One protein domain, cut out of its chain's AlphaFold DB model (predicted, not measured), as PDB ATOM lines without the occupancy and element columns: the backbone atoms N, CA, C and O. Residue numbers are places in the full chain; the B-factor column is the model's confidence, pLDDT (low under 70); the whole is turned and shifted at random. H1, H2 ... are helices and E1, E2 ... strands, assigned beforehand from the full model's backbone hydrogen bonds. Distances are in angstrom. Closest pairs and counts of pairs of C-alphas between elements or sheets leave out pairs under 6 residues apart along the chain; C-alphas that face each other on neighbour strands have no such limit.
ATOM      1  N   ILE A   3      52.306  31.436  14.308       95.56
ATOM      2  CA  ILE A   3      51.791  32.513  13.452       95.56
ATOM      3  C   ILE A   3      52.432  33.830  13.880       95.56
ATOM      4  O   ILE A   3      52.379  34.180  15.058       95.56
ATOM      5  N   ALA A   4      52.976  34.584  12.927       95.75
ATOM      6  CA  ALA A   4      53.367  35.973  13.145       95.75
ATOM      7  C   ALA A   4      53.189  36.785  11.857       95.75
ATOM      8  O   ALA A   4      53.296  36.250  10.754       95.75
ATOM      9  N   GLY A   5      52.862  38.074  11.995       95.44
ATOM     10  CA  GLY A   5      52.619  38.954  10.846       95.44
ATOM     11  C   GLY A   5      51.468  38.500   9.936       95.44
ATOM     12  O   GLY A   5      51.492  38.786   8.746       95.44
ATOM     13  N   GLY A   6      50.493  37.754  10.468       94.38
ATOM     14  CA  GLY A   6      49.369  37.214   9.691       94.38
ATOM     15  C   GLY A   6      49.698  35.982   8.840       94.38
ATOM     16  O   GLY A   6      48.849  35.542   8.071       94.38
ATOM     17  N   LEU A   7      50.895  35.406   8.980       96.75
ATOM     18  CA  LEU A   7      51.346  34.245   8.212       96.75
ATOM     19  C   LEU A   7      51.674  33.067   9.130       96.75
ATOM     20  O   LEU A   7      52.169  33.249  10.245       96.75
ATOM     21  N   ILE A   8      51.442  31.848   8.637       96.75
ATOM     22  CA  ILE A   8      51.951  30.631   9.273       96.75
ATOM     23  C   ILE A   8      53.466  30.609   9.066       96.75
ATOM     24  O   ILE A   8      53.937  30.537   7.935       96.75
ATOM     25  N   GLN A   9      54.225  30.676  10.157       95.75
ATOM     26  CA  GLN A   9      55.691  30.665  10.117       95.75
ATOM     27  C   GLN A   9      56.277  29.279  10.373       95.75
ATOM     28  O   GLN A   9      57.387  28.986   9.937       95.75
ATOM     29  N   SER A  10      55.554  28.421  11.096       94.62
ATOM     30  CA  SER A  10      56.035  27.084  11.426       94.62
ATOM     31  C   SER A  10      54.902  26.106  11.726       94.62
ATOM     32  O   SER A  10      53.853  26.452  12.285       94.62
ATOM     33  N   ILE A  11      55.146  24.839  11.396       95.81
ATOM     34  CA  ILE A  11      54.312  23.700  11.776       95.81
ATOM     35  C   ILE A  11      55.255  22.673  12.399       95.81
ATOM     36  O   ILE A  11      56.017  22.018  11.697       95.81
ATOM     37  N   ILE A  12      55.235  22.592  13.728       94.69
ATOM     38  CA  ILE A  12      56.093  21.710  14.524       94.69
ATOM     39  C   ILE A  12      55.253  20.984  15.586       94.69
ATOM     40  O   ILE A  12      54.200  21.510  15.979       94.69
ATOM     41  N   PRO A  13      55.697  19.811  16.067       95.12
ATOM     42  CA  PRO A  13      55.143  19.173  17.258       95.12
ATOM     43  C   PRO A  13      55.169  20.097  18.484       95.12
ATOM     44  O   PRO A  13      56.085  20.897  18.655       95.12
ATOM     45  N   SER A  14      54.187  19.959  19.380       91.75
ATOM     46  CA  SER A  14      54.094  20.789  20.593       91.75
ATOM     47  C   SER A  14      55.290  20.623  21.535       91.75
ATOM     48  O   SER A  14      55.720  21.592  22.150       91.75
ATOM     49  N   ARG A  15      55.868  19.418  21.604       93.19
ATOM     50  CA  ARG A  15      57.088  19.131  22.381       93.19
ATOM     51  C   ARG A  15      58.332  19.887  21.905       93.19
ATOM     52  O   ARG A  15      59.281  19.999  22.669       93.19
ATOM     53  N   ASP A  16      58.307  20.410  20.680       94.50
ATOM     54  CA  ASP A  16      59.426  21.139  20.080       94.50
ATOM     55  C   ASP A  16      59.247  22.666  20.215       94.50
ATOM     56  O   ASP A  16      60.039  23.445  19.683       94.50
ATOM     57  N   ILE A  17      58.200  23.121  20.921       91.44
ATOM     58  CA  ILE A  17      57.997  24.542  21.229       91.44
ATOM     59  C   ILE A  17      59.096  25.003  22.204       91.44
ATOM     60  O   ILE A  17      59.276  24.378  23.251       91.44
ATOM     61  N   PRO A  18      59.808  26.116  21.922       89.06
ATOM     62  CA  PRO A  18      60.822  26.640  22.830       89.06
ATOM     63  C   PRO A  18      60.240  26.948  24.224       89.06
ATOM     64  O   PRO A  18      59.241  27.669  24.309       89.06
ATOM     65  N   PRO A  19      60.873  26.485  25.321       83.62
ATOM     66  CA  PRO A  19      60.323  26.590  26.678       83.62
ATOM     67  C   PRO A  19      60.139  28.032  27.183       83.62
ATOM     68  O   PRO A  19      59.339  28.260  28.081       83.62
ATOM     69  N   ASN A  20      60.822  29.008  26.573       87.06
ATOM     70  CA  ASN A  20      60.728  30.435  26.905       87.06
ATOM     71  C   ASN A  20      60.127  31.261  25.756       87.06
ATOM     72  O   ASN A  20      60.550  32.390  25.504       87.06
ATOM     73  N   THR A  21      59.187  30.690  24.998       88.12
ATOM     74  CA  THR A  21      58.504  31.445  23.945       88.12
ATOM     75  C   THR A  21      57.700  32.608  24.535       88.12
ATOM     76  O   THR A  21      56.961  32.443  25.502       88.12
ATOM     77  N   SER A  22      57.822  33.792  23.934       90.75
ATOM     78  CA  SER A  22      56.972  34.950  24.241       90.75
ATOM     79  C   SER A  22      55.647  34.930  23.469       90.75
ATOM     80  O   SER A  22      54.827  35.837  23.614       90.75
ATOM     81  N   ALA A  23      55.430  33.917  22.623       92.44
ATOM     82  CA  ALA A  23      54.206  33.782  21.854       92.44
ATOM     83  C   ALA A  23      53.007  33.498  22.766       92.44
ATOM     84  O   ALA A  23      53.088  32.725  23.721       92.44
ATOM     85  N   ARG A  24      51.847  34.057  22.412       93.94
ATOM     86  CA  ARG A  24      50.575  33.640  23.003       93.94
ATOM     87  C   ARG A  24      50.306  32.182  22.630       93.94
ATOM     88  O   ARG A  24      50.171  31.863  21.451       93.94
ATOM     89  N   VAL A  25      50.168  31.325  23.636       92.50
ATOM     90  CA  VAL A  25      49.832  29.910  23.449       92.50
ATOM     91  C   VAL A  25      48.318  29.725  23.523       92.50
ATOM     92  O   VAL A  25      47.662  30.226  24.436       92.50
ATOM     93  N   ILE A  26      47.768  29.010  22.544       94.19
ATOM     94  CA  ILE A  26      46.389  28.516  22.549       94.19
ATOM     95  C   ILE A  26      46.490  26.991  22.580       94.19
ATOM     96  O   ILE A  26      46.946  26.392  21.605       94.19
ATOM     97  N   ASP A  27      46.120  26.382  23.706       92.88
ATOM     98  CA  ASP A  27      46.096  24.926  23.848       92.88
ATOM     99  C   ASP A  27      44.801  24.370  23.243       92.88
ATOM    100  O   ASP A  27      43.701  24.657  23.717       92.88
ATOM    101  N   GLY A  28      44.941  23.611  22.156       92.56
ATOM    102  CA  GLY A  28      43.823  22.966  21.474       92.56
ATOM    103  C   GLY A  28      43.390  21.645  22.113       92.56
ATOM    104  O   GLY A  28      42.323  21.141  21.762       92.56
ATOM    105  N   GLY A  29      44.180  21.060  23.018       92.56
ATOM    106  CA  GLY A  29      43.883  19.760  23.619       92.56
ATOM    107  C   GLY A  29      43.548  18.686  22.573       92.56
ATOM    108  O   GLY A  29      44.181  18.595  21.525       92.56
ATOM    109  N   GLY A  30      42.515  17.885  22.836       95.44
ATOM    110  CA  GLY A  30      42.031  16.822  21.942       95.44
ATOM    111  C   GLY A  30      41.254  17.292  20.704       95.44
ATOM    112  O   GLY A  30      40.426  16.536  20.203       95.44
ATOM    113  N   THR A  31      41.454  18.528  20.240       95.94
ATOM    114  CA  THR A  31      40.791  19.067  19.039       95.94
ATOM    115  C   THR A  31      41.722  19.076  17.827       95.94
ATOM    116  O   THR A  31      42.912  18.771  17.919       95.94
ATOM    117  N   PHE A  32      41.174  19.434  16.666       95.38
ATOM    118  CA  PHE A  32      41.928  19.555  15.424       95.38
ATOM    119  C   PHE A  32      42.076  21.022  15.032       95.38
ATOM    120  O   PHE A  32      41.108  21.779  15.031       95.38
ATOM    121  N   ALA A  33      43.284  21.402  14.624       94.88
ATOM    122  CA  ALA A  33      43.504  22.657  13.921       94.88
ATOM    123  C   ALA A  33      43.203  22.452  12.431       94.88
ATOM    124  O   ALA A  33      43.867  21.656  11.768       94.88
ATOM    125  N   ILE A  34      42.217  23.180  11.908       97.00
ATOM    126  CA  ILE A  34      41.870  23.193  10.482       97.00
ATOM    127  C   ILE A  34      42.129  24.582   9.881       97.00
ATOM    128  O   ILE A  34      42.165  25.570  10.621       97.00
ATOM    129  N   PRO A  35      42.307  24.695   8.552       97.00
ATOM    130  CA  PRO A  35      42.290  25.989   7.882       97.00
ATOM    131  C   PRO A  35      40.965  26.721   8.116       97.00
ATOM    132  O   PRO A  35      39.920  26.092   8.286       97.00
ATOM    133  N   GLY A  36      40.995  28.054   8.058       97.50
ATOM    134  CA  GLY A  36      39.759  28.833   7.989       97.50
ATOM    135  C   GLY A  36      38.946  28.435   6.754       97.50
ATOM    136  O   GLY A  36      39.513  28.217   5.680       97.50
ATOM    137  N   LEU A  37      37.631  28.312   6.919       98.62
ATOM    138  CA  LEU A  37      36.743  27.785   5.889       98.62
ATOM    139  C   LEU A  37      36.508  28.805   4.773       98.62
ATOM    140  O   LEU A  37      36.559  30.020   4.983       98.62
ATOM    141  N   TRP A  38      36.236  28.278   3.581       98.25
ATOM    142  CA  TRP A  38      35.892  29.046   2.392       98.25
ATOM    143  C   TRP A  38      34.475  28.684   1.957       98.25
ATOM    144  O   TRP A  38      34.221  27.523   1.639       98.25
ATOM    145  N   ASP A  39      33.582  29.670   1.886       98.00
ATOM    146  CA  ASP A  39      32.287  29.506   1.223       98.00
ATOM    147  C   ASP A  39      32.343  30.117  -0.182       98.00
ATOM    148  O   ASP A  39      32.430  31.332  -0.380       98.00
ATOM    149  N   ALA A  40      32.347  29.247  -1.188       97.19
ATOM    150  CA  ALA A  40      32.554  29.638  -2.575       97.19
ATOM    151  C   ALA A  40      31.268  30.064  -3.303       97.19
ATOM    152  O   ALA A  40      31.355  30.414  -4.485       97.19
ATOM    153  N   HIS A  41      30.099  30.021  -2.656       97.38
ATOM    154  CA  HIS A  41      28.828  30.334  -3.304       97.38
ATOM    155  C   HIS A  41      27.874  31.063  -2.356       97.38
ATOM    156  O   HIS A  41      26.913  30.491  -1.847       97.38
ATOM    157  N   VAL A  42      28.105  32.363  -2.173       96.81
ATOM    158  CA  VAL A  42      27.219  33.212  -1.369       96.81
ATOM    159  C   VAL A  42      26.640  34.363  -2.181       96.81
ATOM    160  O   VAL A  42      27.184  34.774  -3.207       96.81
ATOM    161  N   HIS A  43      25.549  34.923  -1.676       95.69
ATOM    162  CA  HIS A  43      24.939  36.159  -2.161       95.69
ATOM    163  C   HIS A  43      24.920  37.205  -1.039       95.69
ATOM    164  O   HIS A  43      23.873  37.753  -0.695       95.69
ATOM    165  N   LEU A  44      26.089  37.449  -0.437       95.69
ATOM    166  CA  LEU A  44      26.221  38.250   0.783       95.69
ATOM    167  C   LEU A  44      25.718  39.683   0.583       95.69
ATOM    168  O   LEU A  44      25.132  40.269   1.486       95.69
ATOM    169  N   LEU A  45      25.927  40.238  -0.612       95.75
ATOM    170  CA  LEU A  45      25.651  41.647  -0.899       95.75
ATOM    171  C   LEU A  45      24.387  41.873  -1.747       95.75
ATOM    172  O   LEU A  45      24.196  42.964  -2.282       95.75
ATOM    173  N   GLN A  46      23.538  40.854  -1.928       91.94
ATOM    174  CA  GLN A  46      22.289  40.995  -2.697       91.94
ATOM    175  C   GLN A  46      21.148  41.644  -1.910       91.94
ATOM    176  O   GLN A  46      20.207  42.159  -2.511       91.94
ATOM    177  N   SER A  47      21.230  41.601  -0.580       90.00
ATOM    178  CA  SER A  47      20.262  42.228   0.320       90.00
ATOM    179  C   SER A  47      20.650  43.692   0.602       90.00
ATOM    180  O   SER A  47      21.252  44.360  -0.235       90.00
ATOM    181  N   ASN A  48      20.284  44.222   1.773       93.62
ATOM    182  CA  ASN A  48      20.752  45.524   2.250       93.62
ATOM    183  C   ASN A  48      22.032  45.393   3.098       93.62
ATOM    184  O   ASN A  48      22.367  44.301   3.560       93.62
ATOM    185  N   ASP A  49      22.702  46.522   3.337       92.19
ATOM    186  CA  ASP A  49      23.975  46.578   4.068       92.19
ATOM    187  C   ASP A  49      23.868  46.000   5.477       92.19
ATOM    188  O   ASP A  49      24.704  45.197   5.863       92.19
ATOM    189  N   THR A  50      22.815  46.326   6.228       93.38
ATOM    190  CA  THR A  50      22.640  45.829   7.601       93.38
ATOM    191  C   THR A  50      22.584  44.302   7.656       93.38
ATOM    192  O   THR A  50      23.172  43.688   8.546       93.38
ATOM    193  N   VAL A  51      21.901  43.673   6.698       95.19
ATOM    194  CA  VAL A  51      21.848  42.207   6.591       95.19
ATOM    195  C   VAL A  51      23.213  41.649   6.195       95.19
ATOM    196  O   VAL A  51      23.682  40.709   6.832       95.19
ATOM    197  N   ALA A  52      23.874  42.255   5.207       95.19
ATOM    198  CA  ALA A  52      25.201  41.836   4.764       95.19
ATOM    199  C   ALA A  52      26.241  41.907   5.894       95.19
ATOM    200  O   ALA A  52      27.043  40.991   6.057       95.19
ATOM    201  N   GLU A  53      26.221  42.972   6.697       94.31
ATOM    202  CA  GLU A  53      27.149  43.155   7.813       94.31
ATOM    203  C   GLU A  53      26.911  42.141   8.934       94.31
ATOM    204  O   GLU A  53      27.860  41.531   9.433       94.31
ATOM    205  N   ARG A  54      25.642  41.901   9.292       95.00
ATOM    206  CA  ARG A  54      25.270  40.851  10.250       95.00
ATOM    207  C   ARG A  54      25.756  39.484   9.772       95.00
ATOM    208  O   ARG A  54      26.394  38.760  10.533       95.00
ATOM    209  N   ASP A  55      25.449  39.133   8.526       96.25
ATOM    210  CA  ASP A  55      25.747  37.810   7.977       96.25
ATOM    211  C   ASP A  55      27.250  37.586   7.825       96.25
ATOM    212  O   ASP A  55      27.729  36.489   8.097       96.25
ATOM    213  N   ALA A  56      28.018  38.632   7.510       96.00
ATOM    214  CA  ALA A  56      29.475  38.583   7.518       96.00
ATOM    215  C   ALA A  56      30.041  38.206   8.901       96.00
ATOM    216  O   ALA A  56      30.938  37.365   8.996       96.00
ATOM    217  N   GLY A  57      29.489  38.774   9.976       95.44
ATOM    218  CA  GLY A  57      29.869  38.417  11.345       95.44
ATOM    219  C   GLY A  57      29.473  36.983  11.717       95.44
ATOM    220  O   GLY A  57      30.261  36.259  12.328       95.44
ATOM    221  N   VAL A  58      28.281  36.544  11.303       96.50
ATOM    222  CA  VAL A  58      27.808  35.163  11.507       96.50
ATOM    223  C   VAL A  58      28.690  34.157  10.761       96.50
ATOM    224  O   VAL A  58      29.054  33.127  11.313       96.50
ATOM    225  N   MET A  59      29.108  34.454   9.531       97.69
ATOM    226  CA  MET A  59      30.026  33.595   8.775       97.69
ATOM    227  C   MET A  59      31.342  33.361   9.533       97.69
ATOM    228  O   MET A  59      31.790  32.218   9.657       97.69
ATOM    229  N   LEU A  60      31.922  34.416  10.117       97.12
ATOM    230  CA  LEU A  60      33.131  34.292  10.936       97.12
ATOM    231  C   LEU A  60      32.914  33.432  12.186       97.12
ATOM    232  O   LEU A  60      33.814  32.674  12.550       97.12
ATOM    233  N   SER A  61      31.742  33.502  12.831       96.94
ATOM    234  CA  SER A  61      31.451  32.672  14.011       96.94
ATOM    235  C   SER A  61      31.343  31.179  13.677       96.94
ATOM    236  O   SER A  61      31.634  30.344  14.532       96.94
ATOM    237  N   PHE A  62      31.027  30.840  12.423       97.69
ATOM    238  CA  PHE A  62      31.088  29.476  11.886       97.69
ATOM    239  C   PHE A  62      32.461  29.094  11.307       97.69
ATOM    240  O   PHE A  62      32.616  28.010  10.747       97.69
ATOM    241  N   GLY A  63      33.475  29.953  11.436       97.94
ATOM    242  CA  GLY A  63      34.830  29.691  10.949       97.94
ATOM    243  C   GLY A  63      35.035  29.945   9.453       97.94
ATOM    244  O   GLY A  63      36.101  29.612   8.932       97.94
ATOM    245  N   ILE A  64      34.063  30.548   8.757       98.44
ATOM    246  CA  ILE A  64      34.195  30.976   7.359       98.44
ATOM    247  C   ILE A  64      35.002  32.268   7.331       98.44
ATOM    248  O   ILE A  64      34.510  33.334   7.689       98.44
ATOM    249  N   THR A  65      36.260  32.174   6.904       97.25
ATOM    250  CA  THR A  65      37.179  33.319   6.834       97.25
ATOM    251  C   THR A  65      37.282  33.903   5.433       97.25
ATOM    252  O   THR A  65      37.796  35.011   5.281       97.25
ATOM    253  N   HIS A  66      36.798  33.182   4.416       97.69
ATOM    254  CA  HIS A  66      36.807  33.611   3.021       97.69
ATOM    255  C   HIS A  66      35.478  33.309   2.337       97.69
ATOM    256  O   HIS A  66      34.895  32.242   2.534       97.69
ATOM    257  N   VAL A  67      35.028  34.231   1.488       97.19
ATOM    258  CA  VAL A  67      33.806  34.070   0.698       97.19
ATOM    259  C   VAL A  67      33.995  34.482  -0.756       97.19
ATOM    260  O   VAL A  67      34.767  35.396  -1.073       97.19
ATOM    261  N   ARG A  68      33.233  33.842  -1.646       96.94
ATOM    262  CA  ARG A  68      33.026  34.309  -3.020       96.94
ATOM    263  C   ARG A  68      31.575  34.753  -3.209       96.94
ATOM    264  O   ARG A  68      30.676  33.918  -3.258       96.94
ATOM    265  N   ASP A  69      31.355  36.058  -3.364       96.00
ATOM    266  CA  ASP A  69      30.037  36.618  -3.690       96.00
ATOM    267  C   ASP A  69      29.710  36.386  -5.176       96.00
ATOM    268  O   ASP A  69      30.489  36.747  -6.067       96.00
ATOM    269  N   MET A  70      28.580  35.734  -5.453       95.81
ATOM    270  CA  MET A  70      28.178  35.277  -6.792       95.81
ATOM    271  C   MET A  70      27.566  36.367  -7.664       95.81
ATOM    272  O   MET A  70      27.354  36.152  -8.855       95.81
ATOM    273  N   GLY A  71      27.294  37.538  -7.104       92.12
ATOM    274  CA  GLY A  71      26.746  38.638  -7.871       92.12
ATOM    275  C   GLY A  71      25.995  39.594  -6.977       92.12
ATOM    276  O   GLY A  71      25.059  39.196  -6.280       92.12
ATOM    277  N   SER A  72      26.367  40.860  -7.066       92.31
ATOM    278  CA  SER A  72      25.755  41.968  -6.338       92.31
ATOM    279  C   SER A  72      26.047  43.285  -7.053       92.31
ATOM    280  O   SER A  72      26.866  43.327  -7.967       92.31
ATOM    281  N   SER A  73      25.370  44.383  -6.709       91.88
ATOM    282  CA  SER A  73      25.652  45.659  -7.380       91.88
ATOM    283  C   SER A  73      27.071  46.153  -7.063       91.88
ATOM    284  O   SER A  73      27.594  45.950  -5.965       91.88
ATOM    285  N   LEU A  74      27.704  46.845  -8.018       91.12
ATOM    286  CA  LEU A  74      29.033  47.426  -7.799       91.12
ATOM    287  C   LEU A  74      29.034  48.418  -6.629       91.12
ATOM    288  O   LEU A  74      30.019  48.495  -5.896       91.12
ATOM    289  N   ASP A  75      27.931  49.138  -6.424       93.19
ATOM    290  CA  ASP A  75      27.799  50.076  -5.314       93.19
ATOM    291  C   ASP A  75      27.646  49.369  -3.976       93.19
ATOM    292  O   ASP A  75      28.273  49.805  -3.018       93.19
ATOM    293  N   ALA A  76      26.895  48.261  -3.893       93.12
ATOM    294  CA  ALA A  76      26.867  47.428  -2.690       93.12
ATOM    295  C   ALA A  76      28.264  46.889  -2.369       93.12
ATOM    296  O   ALA A  76      28.713  46.986  -1.235       93.12
ATOM    297  N   ARG A  77      29.023  46.439  -3.375       92.69
ATOM    298  CA  ARG A  77      30.416  46.016  -3.176       92.69
ATOM    299  C   ARG A  77      31.310  47.144  -2.665       92.69
ATOM    300  O   ARG A  77      32.025  46.954  -1.682       92.69
ATOM    301  N   LYS A  78      31.272  48.328  -3.284       92.44
ATOM    302  CA  LYS A  78      32.023  49.507  -2.811       92.44
ATOM    303  C   LYS A  78      31.614  49.893  -1.390       92.44
ATOM    304  O   LYS A  78      32.491  50.197  -0.579       92.44
ATOM    305  N   ARG A  79      30.310  49.829  -1.090       93.00
ATOM    306  CA  ARG A  79      29.679  50.015   0.227       93.00
ATOM    307  C   ARG A  79      29.751  48.805   1.158       93.00
ATOM    308  O   ARG A  79      29.380  48.938   2.306       93.00
ATOM    309  N   PHE A  80      30.408  47.713   0.791       93.06
ATOM    310  CA  PHE A  80      30.828  46.691   1.750       93.06
ATOM    311  C   PHE A  80      32.334  46.763   2.036       93.06
ATOM    312  O   PHE A  80      32.738  46.992   3.170       93.06
ATOM    313  N   LEU A  81      33.173  46.844   0.998       89.81
ATOM    314  CA  LEU A  81      34.639  46.851   1.130       89.81
ATOM    315  C   LEU A  81      35.235  48.004   1.960       89.81
ATOM    316  O   LEU A  81      36.034  47.750   2.844       89.81
ATOM    317  N   ALA A  82      34.836  49.254   1.743       91.25
ATOM    318  CA  ALA A  82      35.231  50.389   2.594       91.25
ATOM    319  C   ALA A  82      34.748  50.355   4.071       91.25
ATOM    320  O   ALA A  82      35.127  51.241   4.827       91.25
ATOM    321  N   ARG A  83      33.912  49.390   4.496       90.44
ATOM    322  CA  ARG A  83      33.568  49.178   5.916       90.44
ATOM    323  C   ARG A  83      34.567  48.216   6.531       90.44
ATOM    324  O   ARG A  83      34.866  48.371   7.708       90.44
ATOM    325  N   ILE A  84      35.109  47.271   5.753       86.88
ATOM    326  CA  ILE A  84      36.128  46.321   6.216       86.88
ATOM    327  C   ILE A  84      37.289  47.113   6.830       86.88
ATOM    328  O   ILE A  84      37.876  47.973   6.180       86.88
ATOM    329  N   GLY A  85      37.588  46.833   8.100       77.88
ATOM    330  CA  GLY A  85      38.606  47.543   8.883       77.88
ATOM    331  C   GLY A  85      38.076  48.682   9.760       77.88
ATOM    332  O   GLY A  85      38.836  49.228  10.558       77.88
ATOM    333  N   SER A  86      36.789  49.023   9.666       89.44
ATOM    334  CA  SER A  86      36.148  49.944  10.609       89.44
ATOM    335  C   SER A  86      36.018  49.292  11.994       89.44
ATOM    336  O   SER A  86      35.769  48.085  12.081       89.44
ATOM    337  N   PRO A  87      36.152  50.058  13.092       89.19
ATOM    338  CA  PRO A  87      35.962  49.529  14.439       89.19
ATOM    339  C   PRO A  87      34.597  48.851  14.596       89.19
ATOM    340  O   PRO A  87      33.573  49.404  14.204       89.19
ATOM    341  N   GLY A  88      34.584  47.650  15.175       85.81
ATOM    342  CA  GLY A  88      33.355  46.884  15.406       85.81
ATOM    343  C   GLY A  88      32.815  46.134  14.185       85.81
ATOM    344  O   GLY A  88      31.831  45.413  14.328       85.81
ATOM    345  N   PHE A  89      33.460  46.240  13.019       90.69
ATOM    346  CA  PHE A  89      33.049  45.524  11.815       90.69
ATOM    347  C   PHE A  89      34.035  44.409  11.446       90.69
ATOM    348  O   PHE A  89      35.149  44.660  10.979       90.69
ATOM    349  N   ALA A  90      33.605  43.162  11.645       91.88
ATOM    350  CA  ALA A  90      34.348  41.966  11.273       91.88
ATOM    351  C   ALA A  90      33.642  41.247  10.117       91.88
ATOM    352  O   ALA A  90      32.445  40.976  10.183       91.88
ATOM    353  N   ALA A  91      34.395  40.921   9.068       95.75
ATOM    354  CA  ALA A  91      33.895  40.225   7.890       95.75
ATOM    355  C   ALA A  91      34.956  39.257   7.339       95.75
ATOM    356  O   ALA A  91      36.152  39.506   7.527       95.75
ATOM    357  N   PRO A  92      34.553  38.176   6.646       96.06
ATOM    358  CA  PRO A  92      35.486  37.343   5.903       96.06
ATOM    359  C   PRO A  92      36.140  38.130   4.764       96.06
ATOM    360  O   PRO A  92      35.568  39.075   4.211       96.06
ATOM    361  N   SER A  93      37.327  37.687   4.354       94.56
ATOM    362  CA  SER A  93      37.930  38.122   3.097       94.56
ATOM    363  C   SER A  93      36.993  37.786   1.939       94.56
ATOM    364  O   SER A  93      36.481  36.671   1.846       94.56
ATOM    365  N   MET A  94      36.779  38.734   1.032       93.25
ATOM    366  CA  MET A  94      35.818  38.573  -0.054       93.25
ATOM    367  C   MET A  94      36.482  38.699  -1.419       93.25
ATOM    368  O   MET A  94      37.101  39.713  -1.746       93.25
ATOM    369  N   ILE A  95      36.223  37.710  -2.268       93.69
ATOM    370  CA  ILE A  95      36.288  37.849  -3.724       93.69
ATOM    371  C   ILE A  95      34.859  37.893  -4.279       93.69
ATOM    372  O   ILE A  95      33.925  37.402  -3.654       93.69
ATOM    373  N   GLY A  96      34.648  38.501  -5.444       92.31
ATOM    374  CA  GLY A  96      33.303  38.616  -6.021       92.31
ATOM    375  C   GLY A  96      33.315  38.383  -7.520       92.31
ATOM    376  O   GLY A  96      34.257  38.806  -8.188       92.31
ATOM    377  N   ALA A  97      32.266  37.737  -8.029       93.50
ATOM    378  CA  ALA A  97      32.099  37.384  -9.440       93.50
ATOM    379  C   ALA A  97      31.759  38.584 -10.345       93.50
ATOM    380  O   ALA A  97      31.891  38.482 -11.561       93.50
ATOM    381  N   GLY A  98      31.362  39.721  -9.762       90.94
ATOM    382  CA  GLY A  98      30.999  40.940 -10.486       90.94
ATOM    383  C   GLY A  98      29.531  41.328 -10.278       90.94
ATOM    384  O   GLY A  98      28.907  40.842  -9.335       90.94
ATOM    385  N   PRO A  99      28.983  42.228 -11.114       90.88
ATOM    386  CA  PRO A  99      27.576  42.592 -11.054       90.88
ATOM    387  C   PRO A  99      26.662  41.418 -11.403       90.88
ATOM    388  O   PRO A  99      26.948  40.660 -12.330       90.88
ATOM    389  N   THR A 100      25.528  41.296 -10.707       89.50
ATOM    390  CA  THR A 100      24.505  40.316 -11.090       89.50
ATOM    391  C   THR A 100      23.922  40.671 -12.452       89.50
ATOM    392  O   THR A 100      23.322  41.734 -12.625       89.50
ATOM    393  N   VAL A 101      24.049  39.757 -13.413       84.38
ATOM    394  CA  VAL A 101      23.423  39.887 -14.730       84.38
ATOM    395  C   VAL A 101      22.179  39.012 -14.761       84.38
ATOM    396  O   VAL A 101      22.247  37.797 -14.925       84.38
ATOM    397  N   TRP A 102      21.020  39.639 -14.595       81.06
ATOM    398  CA  TRP A 102      19.739  38.948 -14.669       81.06
ATOM    399  C   TRP A 102      19.256  38.834 -16.115       81.06
ATOM    400  O   TRP A 102      19.151  39.844 -16.815       81.06
ATOM    401  N   ALA A 103      18.866  37.632 -16.545       80.12
ATOM    402  CA  ALA A 103      18.338  37.405 -17.893       80.12
ATOM    403  C   ALA A 103      17.141  38.323 -18.222       80.12
ATOM    404  O   ALA A 103      17.065  38.886 -19.312       80.12
ATOM    405  N   PHE A 104      16.250  38.565 -17.254       75.50
ATOM    406  CA  PHE A 104      15.104  39.466 -17.426       75.50
ATOM    407  C   PHE A 104      15.497  40.942 -17.617       75.50
ATOM    408  O   PHE A 104      14.767  41.688 -18.269       75.50
ATOM    409  N   SER A 105      16.654  41.372 -17.101       66.75
ATOM    410  CA  SER A 105      17.183  42.726 -17.322       66.75
ATOM    411  C   SER A 105      17.661  42.909 -18.769       66.75
ATOM    412  O   SER A 105      17.430  43.949 -19.386       66.75
ATOM    413  N   LEU A 106      18.230  41.856 -19.364       66.75
ATOM    414  CA  LEU A 106      18.681  41.851 -20.761       66.75
ATOM    415  C   LEU A 106      17.520  41.877 -21.769       66.75
ATOM    416  O   LEU A 106      17.672  42.377 -22.880       66.75
ATOM    417  N   LEU A 107      16.351  41.360 -21.388       64.25
ATOM    418  CA  LEU A 107      15.144  41.408 -22.219       64.25
ATOM    419  C   LEU A 107      14.518  42.812 -22.253       64.25
ATOM    420  O   LEU A 107      14.010  43.221 -23.295       64.25
ATOM    421  N   ARG A 108      14.605  43.579 -21.156       56.59
ATOM    422  CA  ARG A 108      14.092  44.963 -21.093       56.59
ATOM    423  C   ARG A 108      14.973  45.978 -21.824       56.59
ATOM    424  O   ARG A 108      14.458  46.985 -22.296       56.59
ATOM    425  N   SER A 109      16.275  45.724 -21.973       54.78
ATOM    426  CA  SER A 109      17.195  46.649 -22.659       54.78
ATOM    427  C   SER A 109      17.036  46.680 -24.186       54.78
ATOM    428  O   SER A 109      17.583  47.568 -24.843       54.78
ATOM    429  N   ARG A 110      16.258  45.753 -24.765       55.94
ATOM    430  CA  ARG A 110      15.871  45.788 -26.184       55.94
ATOM    431  C   ARG A 110      14.780  46.816 -26.496       55.94
ATOM    432  O   ARG A 110      14.607  47.146 -27.665       55.94
TER     433      ARG A 110
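This is residues 3 to 110 of the 119 residues of an uncharacterized protein of Gemmatimonas sp. TET16 (UniProt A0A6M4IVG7). A small sheet of three parallel strands, E2, E3 and E4, makes a core with H1 over one face and H2 grazing it. From one end of this core a wide, loose loop of residues 3 to 36, with the short E1, reaches far out; at the other end a tail with H3, residues 103 to 110, sticks out. The printed part has 108 residues, with three named helices and four named strands in the order E1 E2 H1 E3 H2 E4 H3; the class is mixed, helices and strands, with under half of the residues in named elements. The sheet's order is E2, E3, E4. The whole is only just loose, close to extended, with a radius of gyration of the C-alphas of 19.3 A, and a rod spanning 71 by 26 by 22 A.

Find C-alpha 37 at (36.743, 27.785, 5.889); from there E2 runs to residue 42, 13.1 A on. E3 is residues 64 to 69, also 13.1 A, and E4 is residues 93 to 96, 10.2 A. Look next at H1, residues 49 to 61, 18.7 A, and at H2, residues 74 to 81, 10.6 A. E1, residues 7 to 10, begins at C-alpha 7 (51.346, 34.245, 8.212), and H3, residues 103 to 108, ends at C-alpha 108 (14.092, 44.963, -21.093).

Start at the inner strand E3. E2 is its parallel neighbour at 23 degrees, with N 39 and O 66 3.0 A apart, within hydrogen-bond range. E4 is parallel to E3 at 16 degrees, with N 67 and O 93 at 2.9 A, also within that range. H1 is on the sheet at a height over the sheet of 11.4 A, over E3 and E4; on the local plane it runs only just along the strands, at 29.6 degrees to E3. The closest C-alphas of H1 and E3 are those of Met 59 and Thr 65, 7.4 A apart. E2, H1, E3 and E3, H2, E4 are strand-helix-strand units, two parallel neighbour strands with a helix between, each with a right-handed crossover. H2 only grazes the sheet and is near E4. H1 touches H2 with residues 49 to 53 alone, closest at the C-alphas of Asp 49 and Phe 80, 7.2 A, the same way at a steep tilt of 46 degrees. E1 pairs with no named strand, but its residues 7 to 8 pair, antiparallel, with residues 3 to 4. E1 and E2 are apart, and H3 is not on the sheet. Every O i to N i+4 pair is within hydrogen-bond range in H1, H2 and H3.

The two C-alphas farthest apart are those of Pro 19 and Arg 110, at 71.7 A. The printed part has no cut. The links from E1 to E2, 26 residues, and from H2 to E4, 11 residues, are long. The mean pLDDT of the printed part is 91.4, and residues 105 to 110 are under 70.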